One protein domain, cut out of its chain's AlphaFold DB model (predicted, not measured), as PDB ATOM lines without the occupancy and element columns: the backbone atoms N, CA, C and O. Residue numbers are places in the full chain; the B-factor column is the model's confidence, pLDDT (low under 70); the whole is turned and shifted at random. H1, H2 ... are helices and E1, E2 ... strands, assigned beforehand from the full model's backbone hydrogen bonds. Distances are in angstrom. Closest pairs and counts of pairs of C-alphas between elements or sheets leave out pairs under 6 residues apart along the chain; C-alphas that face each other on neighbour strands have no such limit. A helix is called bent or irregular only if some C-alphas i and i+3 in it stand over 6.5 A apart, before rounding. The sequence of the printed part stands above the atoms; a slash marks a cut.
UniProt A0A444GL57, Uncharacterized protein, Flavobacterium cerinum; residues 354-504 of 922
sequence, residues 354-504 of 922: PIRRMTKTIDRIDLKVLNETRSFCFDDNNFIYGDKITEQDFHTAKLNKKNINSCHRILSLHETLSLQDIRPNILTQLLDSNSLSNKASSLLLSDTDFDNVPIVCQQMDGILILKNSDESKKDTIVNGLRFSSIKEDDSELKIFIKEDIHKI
ATOM      1  N   PRO A 354      17.744  -3.513  46.014       55.34
ATOM      2  CA  PRO A 354      18.962  -3.014  45.394       55.34
ATOM      3  C   PRO A 354      20.063  -4.059  45.596       55.34
ATOM      4  O   PRO A 354      20.596  -4.252  46.695       55.34
ATOM      5  N   ILE A 355      20.407  -4.772  44.529       58.50
ATOM      6  CA  ILE A 355      21.523  -5.715  44.536       58.50
ATOM      7  C   ILE A 355      22.779  -4.887  44.278       58.50
ATOM      8  O   ILE A 355      23.286  -4.784  43.168       58.50
ATOM      9  N   ARG A 356      23.247  -4.180  45.310       55.38
ATOM     10  CA  ARG A 356      24.547  -3.504  45.250       55.38
ATOM     11  C   ARG A 356      25.624  -4.584  45.129       55.38
ATOM     12  O   ARG A 356      25.490  -5.614  45.787       55.38
ATOM     13  N   ARG A 357      26.688  -4.344  44.346       55.53
ATOM     14  CA  ARG A 357      27.855  -5.248  44.252       55.53
ATOM     15  C   ARG A 357      28.278  -5.694  45.651       55.53
ATOM     16  O   ARG A 357      28.656  -4.868  46.485       55.53
ATOM     17  N   MET A 358      28.107  -6.984  45.923       50.59
ATOM     18  CA  MET A 358      28.175  -7.549  47.273       50.59
ATOM     19  C   MET A 358      29.599  -7.939  47.682       50.59
ATOM     20  O   MET A 358      29.837  -8.296  48.838       50.59
ATOM     21  N   THR A 359      30.548  -7.858  46.757       47.31
ATOM     22  CA  THR A 359      31.966  -8.164  46.936       47.31
ATOM     23  C   THR A 359      32.777  -6.873  46.820       47.31
ATOM     24  O   THR A 359      32.821  -6.212  45.787       47.31
ATOM     25  N   LYS A 360      33.414  -6.469  47.926       43.44
ATOM     26  CA  LYS A 360      34.414  -5.384  47.931       43.44
ATOM     27  C   LYS A 360      35.850  -5.903  47.796       43.44
ATOM     28  O   LYS A 360      36.746  -5.089  47.615       43.44
ATOM     29  N   THR A 361      36.054  -7.212  47.942       39.50
ATOM     30  CA  THR A 361      37.297  -7.787  48.480       39.50
ATOM     31  C   THR A 361      38.153  -8.584  47.504       39.50
ATOM     32  O   THR A 361      39.240  -8.976  47.901       39.50
ATOM     33  N   ILE A 362      37.729  -8.826  46.263       42.88
ATOM     34  CA  ILE A 362      38.599  -9.482  45.276       42.88
ATOM     35  C   ILE A 362      38.992  -8.436  44.238       42.88
ATOM     36  O   ILE A 362      38.138  -7.636  43.843       42.88
ATOM     37  N   ASP A 363      40.279  -8.411  43.878       46.12
ATOM     38  CA  ASP A 363      40.888  -7.489  42.920       46.12
ATOM     39  C   ASP A 363      39.921  -7.171  41.784       46.12
ATOM     40  O   ASP A 363      39.416  -8.054  41.085       46.12
ATOM     41  N   ARG A 364      39.570  -5.888  41.701       51.75
ATOM     42  CA  ARG A 364      38.513  -5.399  40.826       51.75
ATOM     43  C   ARG A 364      38.907  -5.698  39.387       51.75
ATOM     44  O   ARG A 364      39.807  -5.050  38.869       51.75
ATOM     45  N   ILE A 365      38.185  -6.605  38.740       55.88
ATOM     46  CA  ILE A 365      38.153  -6.650  37.281       55.88
ATOM     47  C   ILE A 365      37.520  -5.323  36.841       55.88
ATOM     48  O   ILE A 365      36.348  -5.061  37.142       55.88
ATOM     49  N   ASP A 366      38.295  -4.440  36.208       56.22
ATOM     50  CA  ASP A 366      37.774  -3.165  35.739       56.22
ATOM     51  C   ASP A 366      36.975  -3.411  34.460       56.22
ATOM     52  O   ASP A 366      37.481  -3.428  33.338       56.22
ATOM     53  N   LEU A 367      35.661  -3.561  34.638       55.31
ATOM     54  CA  LEU A 367      34.699  -3.724  33.549       55.31
ATOM     55  C   LEU A 367      34.838  -2.651  32.449       55.31
ATOM     56  O   LEU A 367      34.392  -2.889  31.326       55.31
ATOM     57  N   LYS A 368      35.422  -1.475  32.738       53.53
ATOM     58  CA  LYS A 368      35.659  -0.432  31.727       53.53
ATOM     59  C   LYS A 368      36.780  -0.795  30.760       53.53
ATOM     60  O   LYS A 368      36.604  -0.581  29.567       53.53
ATOM     61  N   VAL A 369      37.873  -1.376  31.252       50.72
ATOM     62  CA  VAL A 369      39.045  -1.757  30.444       50.72
ATOM     63  C   VAL A 369      38.707  -2.907  29.484       50.72
ATOM     64  O   VAL A 369      39.282  -3.009  28.402       50.72
ATOM     65  N   LEU A 370      37.715  -3.731  29.838       50.78
ATOM     66  CA  LEU A 370      37.305  -4.917  29.075       50.78
ATOM     67  C   LEU A 370      36.145  -4.691  28.104       50.78
ATOM     68  O   LEU A 370      35.902  -5.524  27.233       50.78
ATOM     69  N   ASN A 371      35.433  -3.566  28.209       48.28
ATOM     70  CA  ASN A 371      34.399  -3.203  27.236       48.28
ATOM     71  C   ASN A 371      34.977  -2.862  25.851       48.28
ATOM     72  O   ASN A 371      34.239  -2.894  24.868       48.28
ATOM     73  N   GLU A 372      36.274  -2.559  25.772       44.00
ATOM     74  CA  GLU A 372      36.961  -2.152  24.542       44.00
ATOM     75  C   GLU A 372      37.466  -3.345  23.707       44.00
ATOM     76  O   GLU A 372      37.756  -3.192  22.523       44.00
ATOM     77  N   THR A 373      37.502  -4.557  24.274       50.19
ATOM     78  CA  THR A 373      38.002  -5.772  23.609       50.19
ATOM     79  C   THR A 373      36.910  -6.834  23.485       50.19
ATOM     80  O   THR A 373      36.774  -7.719  24.329       50.19
ATOM     81  N   ARG A 374      36.133  -6.782  22.395       52.56
ATOM     82  CA  ARG A 374      35.270  -7.899  21.981       52.56
ATOM     83  C   ARG A 374      36.068  -8.839  21.085       52.56
ATOM     84  O   ARG A 374      36.348  -8.528  19.933       52.56
ATOM     85  N   SER A 375      36.436  -9.996  21.612       53.94
ATOM     86  CA  SER A 375      36.951 -11.101  20.804       53.94
ATOM     87  C   SER A 375      36.247 -12.364  21.254       53.94
ATOM     88  O   SER A 375      36.462 -12.806  22.382       53.94
ATOM     89  N   PHE A 376      35.403 -12.910  20.386       59.34
ATOM     90  CA  PHE A 376      34.828 -14.234  20.554       59.34
ATOM     91  C   PHE A 376      34.889 -14.990  19.230       59.34
ATOM     92  O   PHE A 376      34.888 -14.381  18.158       59.34
ATOM     93  N   CYS A 377      34.959 -16.316  19.295       57.25
ATOM     94  CA  CYS A 377      34.842 -17.167  18.117       57.25
ATOM     95  C   CYS A 377      33.858 -18.300  18.393       57.25
ATOM     96  O   CYS A 377      33.760 -18.796  19.518       57.25
ATOM     97  N   PHE A 378      33.157 -18.709  17.337       60.22
ATOM     98  CA  PHE A 378      32.337 -19.909  17.319       60.22
ATOM     99  C   PHE A 378      33.084 -21.002  16.569       60.22
ATOM    100  O   PHE A 378      33.556 -20.774  15.458       60.22
ATOM    101  N   ASP A 379      33.144 -22.190  17.157       61.88
ATOM    102  CA  ASP A 379      33.602 -23.387  16.459       61.88
ATOM    103  C   ASP A 379      32.430 -24.321  16.150       61.88
ATOM    104  O   ASP A 379      31.456 -24.381  16.907       61.88
ATOM    105  N   ASP A 380      32.565 -25.098  15.073       58.72
ATOM    106  CA  ASP A 380      31.761 -26.245  14.651       58.72
ATOM    107  C   ASP A 380      31.430 -27.205  15.808       58.72
ATOM    108  O   ASP A 380      30.292 -27.671  15.879       58.72
ATOM    109  N   ASN A 381      32.298 -27.338  16.817       60.75
ATOM    110  CA  ASN A 381      32.080 -28.193  17.995       60.75
ATOM    111  C   ASN A 381      31.293 -27.553  19.161       60.75
ATOM    112  O   ASN A 381      31.263 -28.090  20.270       60.75
ATOM    113  N   ASN A 382      30.588 -26.447  18.916       69.62
ATOM    114  CA  ASN A 382      29.720 -25.756  19.881       69.62
ATOM    115  C   ASN A 382      30.434 -25.054  21.056       69.62
ATOM    116  O   ASN A 382      29.859 -24.888  22.135       69.62
ATOM    117  N   PHE A 383      31.675 -24.618  20.845       72.69
ATOM    118  CA  PHE A 383      32.429 -23.842  21.826       72.69
ATOM    119  C   PHE A 383      32.241 -22.333  21.620       72.69
ATOM    120  O   PHE A 383      32.277 -21.852  20.485       72.69
ATOM    121  N   ILE A 384      32.066 -21.597  22.721       75.81
ATOM    122  CA  ILE A 384      32.062 -20.130  22.781       75.81
ATOM    123  C   ILE A 384      33.159 -19.700  23.754       75.81
ATOM    124  O   ILE A 384      33.104 -20.003  24.945       75.81
ATOM    125  N   TYR A 385      34.148 -18.962  23.275       73.38
ATOM    126  CA  TYR A 385      35.209 -18.432  24.128       73.38
ATOM    127  C   TYR A 385      35.460 -16.966  23.813       73.38
ATOM    128  O   TYR A 385      35.313 -16.545  22.668       73.38
ATOM    129  N   GLY A 386      35.834 -16.189  24.825       70.38
ATOM    130  CA  GLY A 386      36.101 -14.761  24.679       70.38
ATOM    131  C   GLY A 386      36.357 -14.063  26.012       70.38
ATOM    132  O   GLY A 386      36.142 -14.638  27.076       70.38
ATOM    133  N   ASP A 387      36.818 -12.812  25.967       72.00
ATOM    134  CA  ASP A 387      37.002 -12.025  27.199       72.00
ATOM    135  C   ASP A 387      35.662 -11.624  27.802       72.00
ATOM    136  O   ASP A 387      35.463 -11.743  29.005       72.00
ATOM    137  N   LYS A 388      34.731 -11.174  26.963       79.25
ATOM    138  CA  LYS A 388      33.395 -10.773  27.375       79.25
ATOM    139  C   LYS A 388      32.366 -11.386  26.440       79.25
ATOM    140  O   LYS A 388      32.434 -11.160  25.235       79.25
ATOM    141  N   ILE A 389      31.428 -12.121  27.023       80.44
ATOM    142  CA  ILE A 389      30.287 -12.737  26.349       80.44
ATOM    143  C   ILE A 389      29.000 -12.114  26.893       80.44
ATOM    144  O   ILE A 389      28.870 -11.867  28.092       80.44
ATOM    145  N   THR A 390      28.062 -11.845  25.994       83.31
ATOM    146  CA  THR A 390      26.740 -11.265  26.258       83.31
ATOM    147  C   THR A 390      25.627 -12.227  25.845       83.31
ATOM    148  O   THR A 390      25.867 -13.230  25.168       83.31
ATOM    149  N   GLU A 391      24.381 -11.925  26.199       81.38
ATOM    150  CA  GLU A 391      23.212 -12.720  25.801       81.38
ATOM    151  C   GLU A 391      23.070 -12.817  24.280       81.38
ATOM    152  O   GLU A 391      22.706 -13.867  23.750       81.38
ATOM    153  N   GLN A 392      23.399 -11.739  23.562       78.94
ATOM    154  CA  GLN A 392      23.341 -11.695  22.102       78.94
ATOM    155  C   GLN A 392      24.299 -12.711  21.456       78.94
ATOM    156  O   GLN A 392      23.980 -13.309  20.422       78.94
ATOM    157  N   ASP A 393      25.444 -12.961  22.090       79.25
ATOM    158  CA  ASP A 393      26.425 -13.939  21.616       79.25
ATOM    159  C   ASP A 393      25.890 -15.371  21.792       79.25
ATOM    160  O   ASP A 393      25.993 -16.193  20.879       79.25
ATOM    161  N   PHE A 394      25.209 -15.655  22.910       76.88
ATOM    162  CA  PHE A 394      24.494 -16.924  23.109       76.88
ATOM    163  C   PHE A 394      23.332 -17.106  22.126       76.88
ATOM    164  O   PHE A 394      23.144 -18.204  21.599       76.88
ATOM    165  N   HIS A 395      22.573 -16.047  21.823       76.38
ATOM    166  CA  HIS A 395      21.521 -16.096  20.802       76.38
ATOM    167  C   HIS A 395      22.079 -16.423  19.414       76.38
ATOM    168  O   HIS A 395      21.487 -17.219  18.685       76.38
ATOM    169  N   THR A 396      23.237 -15.860  19.070       73.12
ATOM    170  CA  THR A 396      23.921 -16.138  17.801       73.12
ATOM    171  C   THR A 396      24.405 -17.589  17.742       73.12
ATOM    172  O   THR A 396      24.218 -18.263  16.729       73.12
ATOM    173  N   ALA A 397      24.948 -18.112  18.845       68.31
ATOM    174  CA  ALA A 397      25.367 -19.510  18.946       68.31
ATOM    175  C   ALA A 397      24.197 -20.504  18.852       68.31
ATOM    176  O   ALA A 397      24.343 -21.581  18.264       68.31
ATOM    177  N   LYS A 398      23.034 -20.140  19.417       65.56
ATOM    178  CA  LYS A 398      21.837 -20.992  19.478       65.56
ATOM    179  C   LYS A 398      21.314 -21.400  18.102       65.56
ATOM    180  O   LYS A 398      20.773 -22.492  17.968       65.56
ATOM    181  N   LEU A 399      21.506 -20.571  17.075       57.84
ATOM    182  CA  LEU A 399      20.968 -20.823  15.733       57.84
ATOM    183  C   LEU A 399      21.490 -22.110  15.073       57.84
ATOM    184  O   LEU A 399      20.878 -22.572  14.114       57.84
ATOM    185  N   ASN A 400      22.567 -22.714  15.584       55.72
ATOM    186  CA  ASN A 400      23.269 -23.773  14.866       55.72
ATOM    187  C   ASN A 400      23.387 -25.120  15.618       55.72
ATOM    188  O   ASN A 400      23.937 -26.052  15.027       55.72
ATOM    189  N   LYS A 401      23.016 -25.245  16.915       65.12
ATOM    190  CA  LYS A 401      23.637 -26.269  17.809       65.12
ATOM    191  C   LYS A 401      22.772 -26.779  18.980       65.12
ATOM    192  O   LYS A 401      21.930 -26.052  19.485       65.12
ATOM    193  N   LYS A 402      23.025 -28.029  19.428       70.19
ATOM    194  CA  LYS A 402      22.323 -28.727  20.546       70.19
ATOM    195  C   LYS A 402      23.009 -28.621  21.918       70.19
ATOM    196  O   LYS A 402      22.368 -28.815  22.942       70.19
ATOM    197  N   ASN A 403      24.307 -28.338  21.950       75.56
ATOM    198  CA  ASN A 403      25.081 -28.136  23.179       75.56
ATOM    199  C   ASN A 403      25.803 -26.797  23.061       75.56
ATOM    200  O   ASN A 403      26.122 -26.407  21.946       75.56
ATOM    201  N   ILE A 404      26.081 -26.106  24.164       80.06
ATOM    202  CA  ILE A 404      26.964 -24.933  24.167       80.06
ATOM    203  C   ILE A 404      27.948 -25.087  25.317       80.06
ATOM    204  O   ILE A 404      27.555 -25.129  26.478       80.06
ATOM    205  N   ASN A 405      29.233 -25.138  24.996       84.44
ATOM    206  CA  ASN A 405      30.321 -25.142  25.966       84.44
ATOM    207  C   ASN A 405      30.984 -23.770  25.939       84.44
ATOM    208  O   ASN A 405      31.308 -23.276  24.860       84.44
ATOM    209  N   SER A 406      31.188 -23.137  27.090       86.25
ATOM    210  CA  SER A 406      31.748 -21.790  27.121       86.25
ATOM    211  C   SER A 406      32.755 -21.567  28.239       86.25
ATOM    212  O   SER A 406      32.558 -22.023  29.362       86.25
ATOM    213  N   CYS A 407      33.836 -20.859  27.905       87.31
ATOM    214  CA  CYS A 407      34.892 -20.445  28.828       87.31
ATOM    215  C   CYS A 407      35.264 -18.986  28.549       87.31
ATOM    216  O   CYS A 407      35.745 -18.667  27.457       87.31
ATOM    217  N   HIS A 408      35.024 -18.096  29.508       85.56
ATOM    218  CA  HIS A 408      35.211 -16.657  29.324       85.56
ATOM    219  C   HIS A 408      35.635 -15.941  30.608       85.56
ATOM    220  O   HIS A 408      35.557 -16.485  31.707       85.56
ATOM    221  N   ARG A 409      36.116 -14.700  30.475       82.56
ATOM    222  CA  ARG A 409      36.466 -13.875  31.643       82.56
ATOM    223  C   ARG A 409      35.224 -13.220  32.238       82.56
ATOM    224  O   ARG A 409      35.044 -13.241  33.446       82.56
ATOM    225  N   ILE A 410      34.350 -12.671  31.399       83.94
ATOM    226  CA  ILE A 410      33.113 -12.013  31.823       83.94
ATOM    227  C   ILE A 410      31.929 -12.591  31.060       83.94
ATOM    228  O   ILE A 410      31.928 -12.630  29.828       83.94
ATOM    229  N   LEU A 411      30.893 -12.957  31.809       87.06
ATOM    230  CA  LEU A 411      29.552 -13.203  31.308       87.06
ATOM    231  C   LEU A 411      28.650 -12.061  31.746       87.06
ATOM    232  O   LEU A 411      28.469 -11.865  32.945       87.06
ATOM    233  N   SER A 412      28.065 -11.333  30.805       86.06
ATOM    234  CA  SER A 412      27.056 -10.317  31.097       86.06
ATOM    235  C   SER A 412      25.670 -10.849  30.735       86.06
ATOM    236  O   SER A 412      25.427 -11.176  29.577       86.06
ATOM    237  N   LEU A 413      24.786 -10.946  31.733       85.31
ATOM    238  CA  LEU A 413      23.375 -11.314  31.592       85.31
ATOM    239  C   LEU A 413      22.510 -10.243  32.273       85.31
ATOM    240  O   LEU A 413      22.401 -10.201  33.489       85.31
ATOM    241  N   HIS A 414      21.858  -9.385  31.516       81.81
ATOM    242  CA  HIS A 414      20.949  -8.326  31.949       81.81
ATOM    243  C   HIS A 414      19.470  -8.625  31.643       81.81
ATOM    244  O   HIS A 414      18.596  -7.954  32.206       81.81
ATOM    245  N   GLU A 415      19.193  -9.615  30.786       83.38
ATOM    246  CA  GLU A 415      17.847 -10.038  30.373       83.38
ATOM    247  C   GLU A 415      17.592 -11.551  30.558       83.38
ATOM    248  O   GLU A 415      18.395 -12.294  31.130       83.38
ATOM    249  N   THR A 416      16.418 -12.013  30.114       86.44
ATOM    250  CA  THR A 416      16.066 -13.436  30.074       86.44
ATOM    251  C   THR A 416      16.654 -14.092  28.827       86.44
ATOM    252  O   THR A 416      16.234 -13.787  27.713       86.44
ATOM    253  N   LEU A 417      17.557 -15.052  29.010       86.50
ATOM    254  CA  LEU A 417      18.158 -15.835  27.932       86.50
ATOM    255  C   LEU A 417      17.530 -17.239  27.874       86.50
ATOM    256  O   LEU A 417      17.533 -17.992  28.849       86.50
ATOM    257  N   SER A 418      16.982 -17.601  26.708       86.88
ATOM    258  CA  SER A 418      16.310 -18.890  26.489       86.88
ATOM    259  C   SER A 418      17.212 -19.936  25.831       86.88
ATOM    260  O   SER A 418      17.508 -19.875  24.634       86.88
ATOM    261  N   LEU A 419      17.574 -20.951  26.613       83.75
ATOM    262  CA  LEU A 419      18.426 -22.089  26.260       83.75
ATOM    263  C   LEU A 419      17.653 -23.421  26.326       83.75
ATOM    264  O   LEU A 419      18.240 -24.466  26.554       83.75
ATOM    265  N   GLN A 420      16.335 -23.405  26.107       79.69
ATOM    266  CA  GLN A 420      15.460 -24.585  26.248       79.69
ATOM    267  C   GLN A 420      15.839 -25.785  25.356       79.69
ATOM    268  O   GLN A 420      15.545 -26.923  25.706       79.69
ATOM    269  N   ASP A 421      16.507 -25.534  24.230       77.00
ATOM    270  CA  ASP A 421      16.903 -26.552  23.242       77.00
ATOM    271  C   ASP A 421      18.395 -26.906  23.319       77.00
ATOM    272  O   ASP A 421      18.927 -27.597  22.446       77.00
ATOM    273  N   ILE A 422      19.094 -26.353  24.311       76.50
ATOM    274  CA  ILE A 422      20.546 -26.366  24.402       76.50
ATOM    275  C   ILE A 422      20.949 -26.783  25.798       76.50
ATOM    276  O   ILE A 422      20.462 -26.221  26.771       76.50
ATOM    277  N   ARG A 423      21.935 -27.671  25.893       80.38
ATOM    278  CA  ARG A 423      22.631 -27.925  27.152       80.38
ATOM    279  C   ARG A 423      23.813 -26.963  27.318       80.38
ATOM    280  O   ARG A 423      24.801 -27.128  26.592       80.38
ATOM    281  N   PRO A 424      23.752 -25.962  28.220       83.25
ATOM    282  CA  PRO A 424      24.849 -25.029  28.411       83.25
ATOM    283  C   PRO A 424      25.812 -25.530  29.490       83.25
ATOM    284  O   PRO A 424      25.391 -25.874  30.591       83.25
ATOM    285  N   ASN A 425      27.109 -25.516  29.196       86.50
ATOM    286  CA  ASN A 425      28.184 -25.649  30.170       86.50
ATOM    287  C   ASN A 425      28.954 -24.321  30.199       86.50
ATOM    288  O   ASN A 425      29.513 -23.903  29.182       86.50
ATOM    289  N   ILE A 426      28.929 -23.622  31.333       88.31
ATOM    290  CA  ILE A 426      29.386 -22.234  31.450       88.31
ATOM    291  C   ILE A 426      30.487 -22.145  32.499       88.31
ATOM    292  O   ILE A 426      30.255 -22.421  33.673       88.31
ATOM    293  N   LEU A 427      31.666 -21.701  32.072       89.62
ATOM    294  CA  LEU A 427      32.790 -21.358  32.929       89.62
ATOM    295  C   LEU A 427      33.142 -19.885  32.724       89.62
ATOM    296  O   LEU A 427      33.570 -19.490  31.639       89.62
ATOM    297  N   THR A 428      32.969 -19.071  33.762       89.00
ATOM    298  CA  THR A 428      33.256 -17.634  33.701       89.00
ATOM    299  C   THR A 428      34.031 -17.148  34.907       89.00
ATOM    300  O   THR A 428      33.724 -17.543  36.020       89.00
ATOM    301  N   GLN A 429      34.995 -16.249  34.756       86.44
ATOM    302  CA  GLN A 429      35.619 -15.663  35.945       86.44
ATOM    303  C   GLN A 429      34.632 -14.764  36.695       86.44
ATOM    304  O   GLN A 429      34.453 -14.915  37.901       86.44
ATOM    305  N   LEU A 430      33.930 -13.890  35.976       84.81
ATOM    306  CA  LEU A 430      32.917 -12.993  36.514       84.81
ATOM    307  C   LEU A 430      31.578 -13.212  35.810       84.81
ATOM    308  O   LEU A 430      31.471 -13.080  34.593       84.81
ATOM    309  N   LEU A 431      30.538 -13.509  36.584       87.88
ATOM    310  CA  LEU A 431      29.153 -13.494  36.122       87.88
ATOM    311  C   LEU A 431      28.506 -12.182  36.570       87.88
ATOM    312  O   LEU A 431      28.195 -12.024  37.747       87.88
ATOM    313  N   ASP A 432      28.313 -11.244  35.645       84.75
ATOM    314  CA  ASP A 432      27.595  -9.992  35.881       84.75
ATOM    315  C   ASP A 432      26.131 -10.144  35.470       84.75
ATOM    316  O   ASP A 432      25.781 -10.156  34.291       84.75
ATOM    317  N   SER A 433      25.277 -10.260  36.479       83.31
ATOM    318  CA  SER A 433      23.825 -10.359  36.362       83.31
ATOM    319  C   SER A 433      23.091  -9.128  36.902       83.31
ATOM    320  O   SER A 433      21.920  -9.193  37.282       83.31
ATOM    321  N   ASN A 434      23.776  -7.983  36.993       75.62
ATOM    322  CA  ASN A 434      23.139  -6.740  37.415       75.62
ATOM    323  C   ASN A 434      22.284  -6.175  36.278       75.62
ATOM    324  O   ASN A 434      22.813  -5.656  35.298       75.62
ATOM    325  N   SER A 435      20.962  -6.210  36.411       66.62
ATOM    326  CA  SER A 435      20.086  -5.495  35.483       66.62
ATOM    327  C   SER A 435      19.881  -4.048  35.933       66.62
ATOM    328  O   SER A 435      19.552  -3.785  37.090       66.62
ATOM    329  N   LEU A 436      19.989  -3.100  34.997       59.59
ATOM    330  CA  LEU A 436      19.592  -1.700  35.212       59.59
ATOM    331  C   LEU A 436      18.082  -1.554  35.465       59.59
ATOM    332  O   LEU A 436      17.637  -0.535  35.985       59.59
ATOM    333  N   SER A 437      17.291  -2.566  35.096       55.91
ATOM    334  CA  SER A 437      15.827  -2.543  35.165       55.91
ATOM    335  C   SER A 437      15.243  -2.971  36.521       55.91
ATOM    336  O   SER A 437      14.027  -3.100  36.637       55.91
ATOM    337  N   ASN A 438      16.082  -3.227  37.537       59.56
ATOM    338  CA  ASN A 438      15.704  -3.857  38.816       59.56
ATOM    339  C   ASN A 438      15.026  -5.240  38.682       59.56
ATOM    340  O   ASN A 438      14.542  -5.780  39.675       59.56
ATOM    341  N   LYS A 439      14.995  -5.841  37.485       67.88
ATOM    342  CA  LYS A 439      14.536  -7.219  37.269       67.88
ATOM    343  C   LYS A 439      15.730  -8.165  37.315       67.88
ATOM    344  O   LYS A 439      16.763  -7.876  36.725       67.88
ATOM    345  N   ALA A 440      15.598  -9.294  38.004       77.81
ATOM    346  CA  ALA A 440      16.645 -10.309  37.980       77.81
ATOM    347  C   ALA A 440      16.731 -10.948  36.587       77.81
ATOM    348  O   ALA A 440      15.701 -11.283  35.993       77.81
ATOM    349  N   SER A 441      17.952 -11.135  36.094       85.25
ATOM    350  CA  SER A 441      18.214 -11.851  34.847       85.25
ATOM    351  C   SER A 441      17.823 -13.317  35.001       85.25
ATOM    352  O   SER A 441      17.880 -13.869  36.107       85.25
ATOM    353  N   SER A 442      17.413 -13.970  33.912       88.38
ATOM    354  CA  SER A 442      16.983 -15.368  34.001       88.38
ATOM    355  C   SER A 442      17.467 -16.248  32.856       88.38
ATOM    356  O   SER A 442      17.662 -15.783  31.738       88.38
ATOM    357  N   LEU A 443      17.677 -17.530  33.152       89.81
ATOM    358  CA  LEU A 443      17.995 -18.573  32.182       89.81
ATOM    359  C   LEU A 443      16.835 -19.557  32.117       89.81
ATOM    360  O   LEU A 443      16.513 -20.194  33.120       89.81
ATOM    361  N   LEU A 444      16.232 -19.686  30.935       90.25
ATOM    362  CA  LEU A 444      15.232 -20.717  30.651       90.25
ATOM    363  C   LEU A 444      15.939 -21.944  30.072       90.25
ATOM    364  O   LEU A 444      16.582 -21.850  29.029       90.25
ATOM    365  N   LEU A 445      15.823 -23.077  30.750       89.19
ATOM    366  CA  LEU A 445      16.559 -24.313  30.487       89.19
ATOM    367  C   LEU A 445      15.594 -25.459  30.188       89.19
ATOM    368  O   LEU A 445      14.443 -25.423  30.612       89.19
ATOM    369  N   SER A 446      16.074 -26.506  29.517       86.69
ATOM    370  CA  SER A 446      15.310 -27.753  29.407       86.69
ATOM    371  C   SER A 446      15.104 -28.389  30.793       86.69
ATOM    372  O   SER A 446      15.922 -28.205  31.701       86.69
ATOM    373  N   ASP A 447      14.045 -29.185  30.968       83.69
ATOM    374  CA  ASP A 447      13.789 -29.893  32.235       83.69
ATOM    375  C   ASP A 447      14.942 -30.822  32.634       83.69
ATOM    376  O   ASP A 447      15.242 -30.973  33.820       83.69
ATOM    377  N   THR A 448      15.592 -31.435  31.640       80.94
ATOM    378  CA  THR A 448      16.733 -32.335  31.836       80.94
ATOM    379  C   THR A 448      17.997 -31.592  32.246       80.94
ATOM    380  O   THR A 448      18.788 -32.117  33.031       80.94
ATOM    381  N   ASP A 449      18.186 -30.376  31.735       82.88
ATOM    382  CA  ASP A 449      19.383 -29.592  32.012       82.88
ATOM    383  C   ASP A 449      19.245 -28.794  33.304       82.88
ATOM    384  O   ASP A 449      20.239 -28.654  34.010       82.88
ATOM    385  N   PHE A 450      18.037 -28.353  33.678       86.69
ATOM    386  CA  PHE A 450      17.779 -27.546  34.877       86.69
ATOM    387  C   PHE A 450      18.509 -28.066  36.125       86.69
ATOM    388  O   PHE A 450      19.172 -27.303  36.832       86.69
ATOM    389  N   ASP A 451      18.429 -29.371  36.389       80.69
ATOM    390  CA  ASP A 451      19.018 -29.966  37.588       80.69
ATOM    391  C   ASP A 451      20.546 -30.091  37.529       80.69
ATOM    392  O   ASP A 451      21.181 -30.118  38.582       80.69
ATOM    393  N   ASN A 452      21.129 -30.095  36.327       75.81
ATOM    394  CA  ASN A 452      22.527 -30.445  36.082       75.81
ATOM    395  C   ASN A 452      23.349 -29.376  35.352       75.81
ATOM    396  O   ASN A 452      24.498 -29.669  35.020       75.81
ATOM    397  N   VAL A 453      22.821 -28.171  35.104       73.88
ATOM    398  CA  VAL A 453      23.585 -27.104  34.434       73.88
ATOM    399  C   VAL A 453      24.870 -26.807  35.213       73.88
ATOM    400  O   VAL A 453      24.784 -26.332  36.349       73.88
ATOM    401  N   PRO A 454      26.063 -27.037  34.635       75.19
ATOM    402  CA  PRO A 454      27.296 -26.560  35.222       75.19
ATOM    403  C   PRO A 454      27.457 -25.091  34.858       75.19
ATOM    404  O   PRO A 454      27.925 -24.742  33.774       75.19
ATOM    405  N   ILE A 455      27.041 -24.234  35.783       87.31
ATOM    406  CA  ILE A 455      27.505 -22.854  35.842       87.31
ATOM    407  C   ILE A 455      28.624 -22.841  36.865       87.31
ATOM    408  O   ILE A 455      28.434 -23.287  37.992       87.31
ATOM    409  N   VAL A 456      29.781 -22.344  36.458       88.94
ATOM    410  CA  VAL A 456      30.938 -22.176  37.319       88.94
ATOM    411  C   VAL A 456      31.409 -20.742  37.217       88.94
ATOM    412  O   VAL A 456      31.637 -20.254  36.104       88.94
ATOM    413  N   CYS A 457      31.626 -20.093  38.362       88.31
ATOM    414  CA  CYS A 457      32.321 -18.815  38.357       88.31
ATOM    415  C   CYS A 457      33.296 -18.572  39.504       88.31
ATOM    416  O   CYS A 457      33.206 -19.212  40.541       88.31
ATOM    417  N   GLN A 458      34.242 -17.640  39.335       84.31
ATOM    418  CA  GLN A 458      35.054 -17.147  40.460       84.31
ATOM    419  C   GLN A 458      34.281 -16.119  41.283       84.31
ATOM    420  O   GLN A 458      34.383 -16.074  42.506       84.31
ATOM    421  N   GLN A 459      33.553 -15.255  40.583       81.44
ATOM    422  CA  GLN A 459      32.827 -14.131  41.140       81.44
ATOM    423  C   GLN A 459      31.459 -14.025  40.479       81.44
ATOM    424  O   GLN A 459      31.301 -14.248  39.277       81.44
ATOM    425  N   MET A 460      30.468 -13.633  41.270       83.69
ATOM    426  CA  MET A 460      29.136 -13.321  40.781       83.69
ATOM    427  C   MET A 460      28.678 -11.984  41.341       83.69
ATOM    428  O   MET A 460      28.636 -11.783  42.555       83.69
ATOM    429  N   ASP A 461      28.257 -11.126  40.429       79.19
ATOM    430  CA  ASP A 461      27.600  -9.862  40.686       79.19
ATOM    431  C   ASP A 461      26.143  -9.963  40.209       79.19
ATOM    432  O   ASP A 461      25.865 -10.513  39.145       79.19
ATOM    433  N   GLY A 462      25.189  -9.444  40.980       79.88
ATOM    434  CA  GLY A 462      23.765  -9.499  40.628       79.88
ATOM    435  C   GLY A 462      23.044 -10.775  41.080       79.88
ATOM    436  O   GLY A 462      23.460 -11.445  42.030       79.88
ATOM    437  N   ILE A 463      21.911 -11.062  40.432       84.56
ATOM    438  CA  ILE A 463      21.060 -12.227  40.702       84.56
ATOM    439  C   ILE A 463      20.674 -12.903  39.397       84.56
ATOM    440  O   ILE A 463      20.207 -12.250  38.464       84.56
ATOM    441  N   LEU A 464      20.789 -14.228  39.389       89.00
ATOM    442  CA  LEU A 464      20.423 -15.071  38.262       89.00
ATOM    443  C   LEU A 464      19.315 -16.039  38.674       89.00
ATOM    444  O   LEU A 464      19.477 -16.801  39.626       89.00
ATOM    445  N   ILE A 465      18.197 -16.030  37.957       91.19
ATOM    446  CA  ILE A 465      17.107 -16.990  38.155       91.19
ATOM    447  C   ILE A 465      17.222 -18.089  37.100       91.19
ATOM    448  O   ILE A 465      17.155 -17.818  35.907       91.19
ATOM    449  N   LEU A 466      17.347 -19.338  37.527       92.38
ATOM    450  CA  LEU A 466      17.204 -20.495  36.653       92.38
ATOM    451  C   LEU A 466      15.740 -20.917  36.643       92.38
ATOM    452  O   LEU A 466      15.130 -21.052  37.705       92.38
ATOM    453  N   LYS A 467      15.188 -21.155  35.459       91.88
ATOM    454  CA  LYS A 467      13.843 -21.689  35.255       91.88
ATOM    455  C   LYS A 467      13.905 -22.824  34.250       91.88
ATOM    456  O   LYS A 467      14.720 -22.786  33.330       91.88
ATOM    457  N   ASN A 468      13.052 -23.821  34.408       90.75
ATOM    458  CA  ASN A 468      12.848 -24.804  33.353       90.75
ATOM    459  C   ASN A 468      11.823 -24.303  32.313       90.75
ATOM    460  O   ASN A 468      11.205 -23.252  32.496       90.75
ATOM    461  N   SER A 469      11.669 -25.028  31.203       83.38
ATOM    462  CA  SER A 469      10.896 -24.581  30.036       83.38
ATOM    463  C   SER A 469       9.423 -24.292  30.326       83.38
ATOM    464  O   SER A 469       8.860 -23.395  29.703       83.38
ATOM    465  N   ASP A 470       8.811 -25.034  31.250       83.38
ATOM    466  CA  ASP A 470       7.418 -24.848  31.679       83.38
ATOM    467  C   ASP A 470       7.276 -23.953  32.929       83.38
ATOM    468  O   ASP A 470       6.172 -23.769  33.440       83.38
ATOM    469  N   GLU A 471       8.393 -23.404  33.419       83.25
ATOM    470  CA  GLU A 471       8.512 -22.594  34.636       83.25
ATOM    471  C   GLU A 471       8.018 -23.267  35.935       83.25
ATOM    472  O   GLU A 471       7.834 -22.592  36.952       83.25
ATOM    473  N   SER A 472       7.833 -24.592  35.947       84.19
ATOM    474  CA  SER A 472       7.423 -25.343  37.142       84.19
ATOM    475  C   SER A 472       8.536 -25.489  38.184       84.19
ATOM    476  O   SER A 472       8.256 -25.638  39.378       84.19
ATOM    477  N   LYS A 473       9.801 -25.412  37.757       88.69
ATOM    478  CA  LYS A 473      10.996 -25.408  38.603       88.69
ATOM    479  C   LYS A 473      11.714 -24.070  38.503       88.69
ATOM    480  O   LYS A 473      11.874 -23.490  37.428       88.69
ATOM    481  N   LYS A 474      12.217 -23.614  39.646       91.38
ATOM    482  CA  LYS A 474      12.954 -22.362  39.767       91.38
ATOM    483  C   LYS A 474      14.050 -22.502  40.809       91.38
ATOM    484  O   LYS A 474      13.757 -22.925  41.920       91.38
ATOM    485  N   ASP A 475      15.256 -22.065  40.470       94.06
ATOM    486  CA  ASP A 475      16.357 -21.869  41.412       94.06
ATOM    487  C   ASP A 475      16.879 -20.434  41.287       94.06
ATOM    488  O   ASP A 475      16.816 -19.824  40.220       94.06
ATOM    489  N   THR A 476      17.413 -19.882  42.369       92.12
ATOM    490  CA  THR A 476      17.955 -18.519  42.400       92.12
ATOM    491  C   THR A 476      19.415 -18.589  42.791       92.12
ATOM    492  O   THR A 476      19.745 -19.194  43.804       92.12
ATOM    493  N   ILE A 477      20.294 -17.959  42.024       90.75
ATOM    494  CA  ILE A 477      21.715 -17.862  42.341       90.75
ATOM    495  C   ILE A 477      22.012 -16.432  42.791       90.75
ATOM    496  O   ILE A 477      21.708 -15.472  42.080       90.75
ATOM    497  N   VAL A 478      22.594 -16.293  43.983       86.62
ATOM    498  CA  VAL A 478      23.021 -15.005  44.551       86.62
ATOM    499  C   VAL A 478      24.408 -15.169  45.148       86.62
ATOM    500  O   VAL A 478      24.600 -16.022  46.014       86.62
ATOM    501  N   ASN A 479      25.369 -14.341  44.715       80.38
ATOM    502  CA  ASN A 479      26.756 -14.387  45.201       80.38
ATOM    503  C   ASN A 479      27.312 -15.831  45.142       80.38
ATOM    504  O   ASN A 479      27.862 -16.333  46.120       80.38
ATOM    505  N   GLY A 480      27.039 -16.524  44.031       85.25
ATOM    506  CA  GLY A 480      27.430 -17.908  43.750       85.25
ATOM    507  C   GLY A 480      26.755 -19.012  44.577       85.25
ATOM    508  O   GLY A 480      27.007 -20.187  44.340       85.25
ATOM    509  N   LEU A 481      25.854 -18.693  45.508       90.12
ATOM    510  CA  LEU A 481      25.054 -19.705  46.201       90.12
ATOM    511  C   LEU A 481      23.758 -19.960  45.432       90.12
ATOM    512  O   LEU A 481      23.001 -19.022  45.179       90.12
ATOM    513  N   ARG A 482      23.484 -21.224  45.096       93.25
ATOM    514  CA  ARG A 482      22.246 -21.653  44.435       93.25
ATOM    515  C   ARG A 482      21.204 -22.051  45.478       93.25
ATOM    516  O   ARG A 482      21.351 -23.057  46.169       93.25
ATOM    517  N   PHE A 483      20.144 -21.265  45.573       94.38
ATOM    518  CA  PHE A 483      18.976 -21.487  46.416       94.38
ATOM    519  C   PHE A 483      17.939 -22.292  45.638       94.38
ATOM    520  O   PHE A 483      17.610 -21.947  44.503       94.38
ATOM    521  N   SER A 484      17.401 -23.326  46.272       93.69
ATOM    522  CA  SER A 484      16.304 -24.131  45.739       93.69
ATOM    523  C   SER A 484      15.193 -24.251  46.779       93.69
ATOM    524  O   SER A 484      15.329 -23.786  47.915       93.69
ATOM    525  N   SER A 485      14.063 -24.832  46.387       91.56
ATOM    526  CA  SER A 485      12.900 -24.991  47.258       91.56
ATOM    527  C   SER A 485      12.342 -26.402  47.203       91.56
ATOM    528  O   SER A 485      12.165 -26.958  46.123       91.56
ATOM    529  N   ILE A 486      12.005 -26.946  48.367       89.69
ATOM    530  CA  ILE A 486      11.292 -28.213  48.519       89.69
ATOM    531  C   ILE A 486       9.941 -27.935  49.177       89.69
ATOM    532  O   ILE A 486       9.845 -27.073  50.046       89.69
ATOM    533  N   LYS A 487       8.877 -28.616  48.747       81.88
ATOM    534  CA  LYS A 487       7.593 -28.568  49.459       81.88
ATOM    535  C   LYS A 487       7.693 -29.499  50.668       81.88
ATOM    536  O   LYS A 487       7.886 -30.697  50.475       81.88
ATOM    537  N   GLU A 488       7.619 -28.948  51.878       69.88
ATOM    538  CA  GLU A 488       7.415 -29.728  53.104       69.88
ATOM    539  C   GLU A 488       5.912 -29.719  53.419       69.88
ATOM    540  O   GLU A 488       5.309 -28.653  53.560       69.88
ATOM    541  N   ASP A 489       5.314 -30.913  53.477       58.22
ATOM    542  CA  ASP A 489       3.867 -31.139  53.582       58.22
ATOM    543  C   ASP A 489       3.033 -30.391  52.506       58.22
ATOM    544  O   ASP A 489       3.554 -29.704  51.625       58.22
ATOM    545  N   ASP A 490       1.706 -30.553  52.511       50.19
ATOM    546  CA  ASP A 490       0.812 -30.095  51.429       50.19
ATOM    547  C   ASP A 490       0.706 -28.554  51.247       50.19
ATOM    548  O   ASP A 490      -0.141 -28.093  50.480       50.19
ATOM    549  N   SER A 491       1.534 -27.710  51.896       57.41
ATOM    550  CA  SER A 491       1.405 -26.246  51.714       57.41
ATOM    551  C   SER A 491       2.623 -25.330  51.921       57.41
ATOM    552  O   SER A 491       2.559 -24.201  51.428       57.41
ATOM    553  N   GLU A 492       3.732 -25.725  52.571       70.69
ATOM    554  CA  GLU A 492       4.827 -24.774  52.859       70.69
ATOM    555  C   GLU A 492       6.105 -25.079  52.052       70.69
ATOM    556  O   GLU A 492       6.751 -26.114  52.188       70.69
ATOM    557  N   LEU A 493       6.497 -24.143  51.179       79.75
ATOM    558  CA  LEU A 493       7.789 -24.200  50.491       79.75
ATOM    559  C   LEU A 493       8.913 -23.895  51.488       79.75
ATOM    560  O   LEU A 493       8.915 -22.836  52.112       79.75
ATOM    561  N   LYS A 494       9.907 -24.769  51.603       89.00
ATOM    562  CA  LYS A 494      11.124 -24.534  52.382       89.00
ATOM    563  C   LYS A 494      12.309 -24.300  51.464       89.00
ATOM    564  O   LYS A 494      12.502 -25.022  50.490       89.00
ATOM    565  N   ILE A 495      13.096 -23.279  51.780       92.94
ATOM    566  CA  ILE A 495      14.271 -22.880  51.011       92.94
ATOM    567  C   ILE A 495      15.514 -23.542  51.599       92.94
ATOM    568  O   ILE A 495      15.696 -23.566  52.817       92.94
ATOM    569  N   PHE A 496      16.391 -24.040  50.732       94.56
ATOM    570  CA  PHE A 496      17.689 -24.603  51.104       94.56
ATOM    571  C   PHE A 496      18.772 -24.198  50.095       94.56
ATOM    572  O   PHE A 496      18.468 -23.783  48.973       94.56
ATOM    573  N   ILE A 497      20.043 -24.308  50.492       94.75
ATOM    574  CA  ILE A 497      21.178 -24.085  49.586       94.75
ATOM    575  C   ILE A 497      21.521 -25.405  48.893       94.75
ATOM    576  O   ILE A 497      21.948 -26.353  49.551       94.75
ATOM    577  N   LYS A 498      21.339 -25.467  47.572       92.56
ATOM    578  CA  LYS A 498      21.613 -26.653  46.748       92.56
ATOM    579  C   LYS A 498      23.113 -26.846  46.538       92.56
ATOM    580  O   LYS A 498      23.632 -27.930  46.774       92.56
ATOM    581  N   GLU A 499      23.804 -25.792  46.113       91.06
ATOM    582  CA  GLU A 499      25.236 -25.832  45.805       91.06
ATOM    583  C   GLU A 499      25.869 -24.434  45.840       91.06
ATOM    584  O   GLU A 499      25.183 -23.414  45.951       91.06
ATOM    585  N   ASP A 500      27.196 -24.412  45.763       89.88
ATOM    586  CA  ASP A 500      28.028 -23.222  45.611       89.88
ATOM    587  C   ASP A 500      28.715 -23.316  44.248       89.88
ATOM    588  O   ASP A 500      29.582 -24.171  44.061       89.88
ATOM    589  N   ILE A 501      28.304 -22.473  43.299       88.00
ATOM    590  CA  ILE A 501      28.777 -22.510  41.907       88.00
ATOM    591  C   ILE A 501      30.224 -22.022  41.752       88.00
ATOM    592  O   ILE A 501      30.781 -22.097  40.659       88.00
ATOM    593  N   HIS A 502      30.865 -21.554  42.829       83.00
ATOM    594  CA  HIS A 502      32.313 -21.344  42.821       83.00
ATOM    595  C   HIS A 502      33.098 -22.654  42.953       83.00
ATOM    596  O   HIS A 502      34.283 -22.706  42.622       83.00
ATOM    597  N   LYS A 503      32.456 -23.718  43.453       80.69
ATOM    598  CA  LYS A 503      33.056 -25.045  43.572       80.69
ATOM    599  C   LYS A 503      32.722 -25.883  42.355       80.69
ATOM    600  O   LYS A 503      31.609 -25.842  41.842       80.69
ATOM    601  N   ILE A 504      33.683 -26.697  41.942       73.56
ATOM    602  CA  ILE A 504      33.551 -27.492  40.731       73.56
ATOM    603  C   ILE A 504      33.710 -28.967  41.026       73.56
ATOM    604  O   ILE A 504      34.608 -29.388  41.750       73.56
TER     605      ILE A 504
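Overview. This is residues 354 to 504 of the 922 residues of an uncharacterized protein of Flavobacterium cerinum (UniProt A0A444GL57). The chain winds in stacked turns, a short solenoid: the bent strands E2, E3 and E5 and residues 455 to 462 of E7 lie side by side as one wall, and H2, E4, E6 and residues 464 to 468 of E7 make the wall that runs back. E1 lies beside E2 at one end, while at the other end E8, E9 and E10 carry on from E7, and residues 485 to 495 of the hairpin of E9 and E10 reach out past E8. The printed part has 151 residues, with three named helices and ten named strands in the order H1 E1 E2 H2 E3 E4 E5 E6 H3 E7 E8 E9 E10. It is mostly strand, with one mixed, branched sheet that curls round H2. The whole is compact, with a radius of gyration of the C-alphas of 15.6 A and spans of 52 by 39 by 30 A.

Arrangement. Start at H1, residues 367 to 370, which only grazes the sheet. Next come E1, residues 376 to 378, and E2, residues 383 to 390, an antiparallel hairpin with N 377 and O 385 3.4 A apart. On the other side of E2 look for E3, residues 403 to 412, parallel to it, with N 384 and O 405 2.8 A apart. Between them in the chain is H2, residues 391 to 398, and E2, H2 and E3 form a strand-helix-strand unit, two parallel neighbour strands joined through a helix, with a right-handed crossover. E5, residues 423 to 433, is parallel to E3 at 2 degrees, with N 406 and O 425 2.8 A apart. E4, residues 416 to 419, is apart from E3; its closest C-alpha to H2 is that of Leu 417, 6.3 A from that of Glu 391. E4 is parallel to E6, residues 441 to 445, with N 417 and O 442 2.8 A apart. E7, residues 455 to 468, has three neighbours in staggered pairing. Parallel E5, with N 456 and O 426 2.8 A apart, and parallel E6, with N 443 and O 465 2.8 A apart, lie on one side of it. On the other side is antiparallel E8, residues 474 to 478, with N 466 and O 475 2.8 A apart. H3, residues 447 to 450, makes E6, H3 and E7 a second such unit; its height over the sheet is 7.1 A, and it is on the opposite face from H2. E7, E8, E9, residues 481 to 488, and E10, residues 492 to 500, form a meander, each strand the antiparallel neighbour of the one before; N 483 and O 476 are 2.8 A apart, N 494 and O 486 also 2.8 A. In H2 every O i to N i+4 pair is within hydrogen-bond range; H1 and H3 are too short for such a pair.

Along the chain. Find C-alpha 367 at (34.699, -3.724, 33.549), where H1 begins. E2 bends by 114 degrees at residue 387, E3 by 113 degrees at 409, E5 by 109 degrees at 429 and E7 by 165 degrees at 458. From first to last C-alpha, E3 measures 19.6 A, E5 19.9 A and H2 10.5 A. E7 begins at C-alpha 455, (27.505, -22.854, 35.842), and ends 15.0 A away. E9 measures 21.4 A, and E10 runs 24.4 A to C-alpha 500 at (28.028, -23.222, 45.611).

Size, cuts and confidence. The two C-alphas farthest apart, those of Glu 372 and Asp 490, are 53.0 A apart. The printed part has no cut and no long link; E5 to E6 is short and the other links are tight. Residues 354 to 366 hold no named element. The mean pLDDT of the printed part is 76.1; look for values under 70 at residues 354 to 382, 397 to 401, 435 to 439 and 488 to 491.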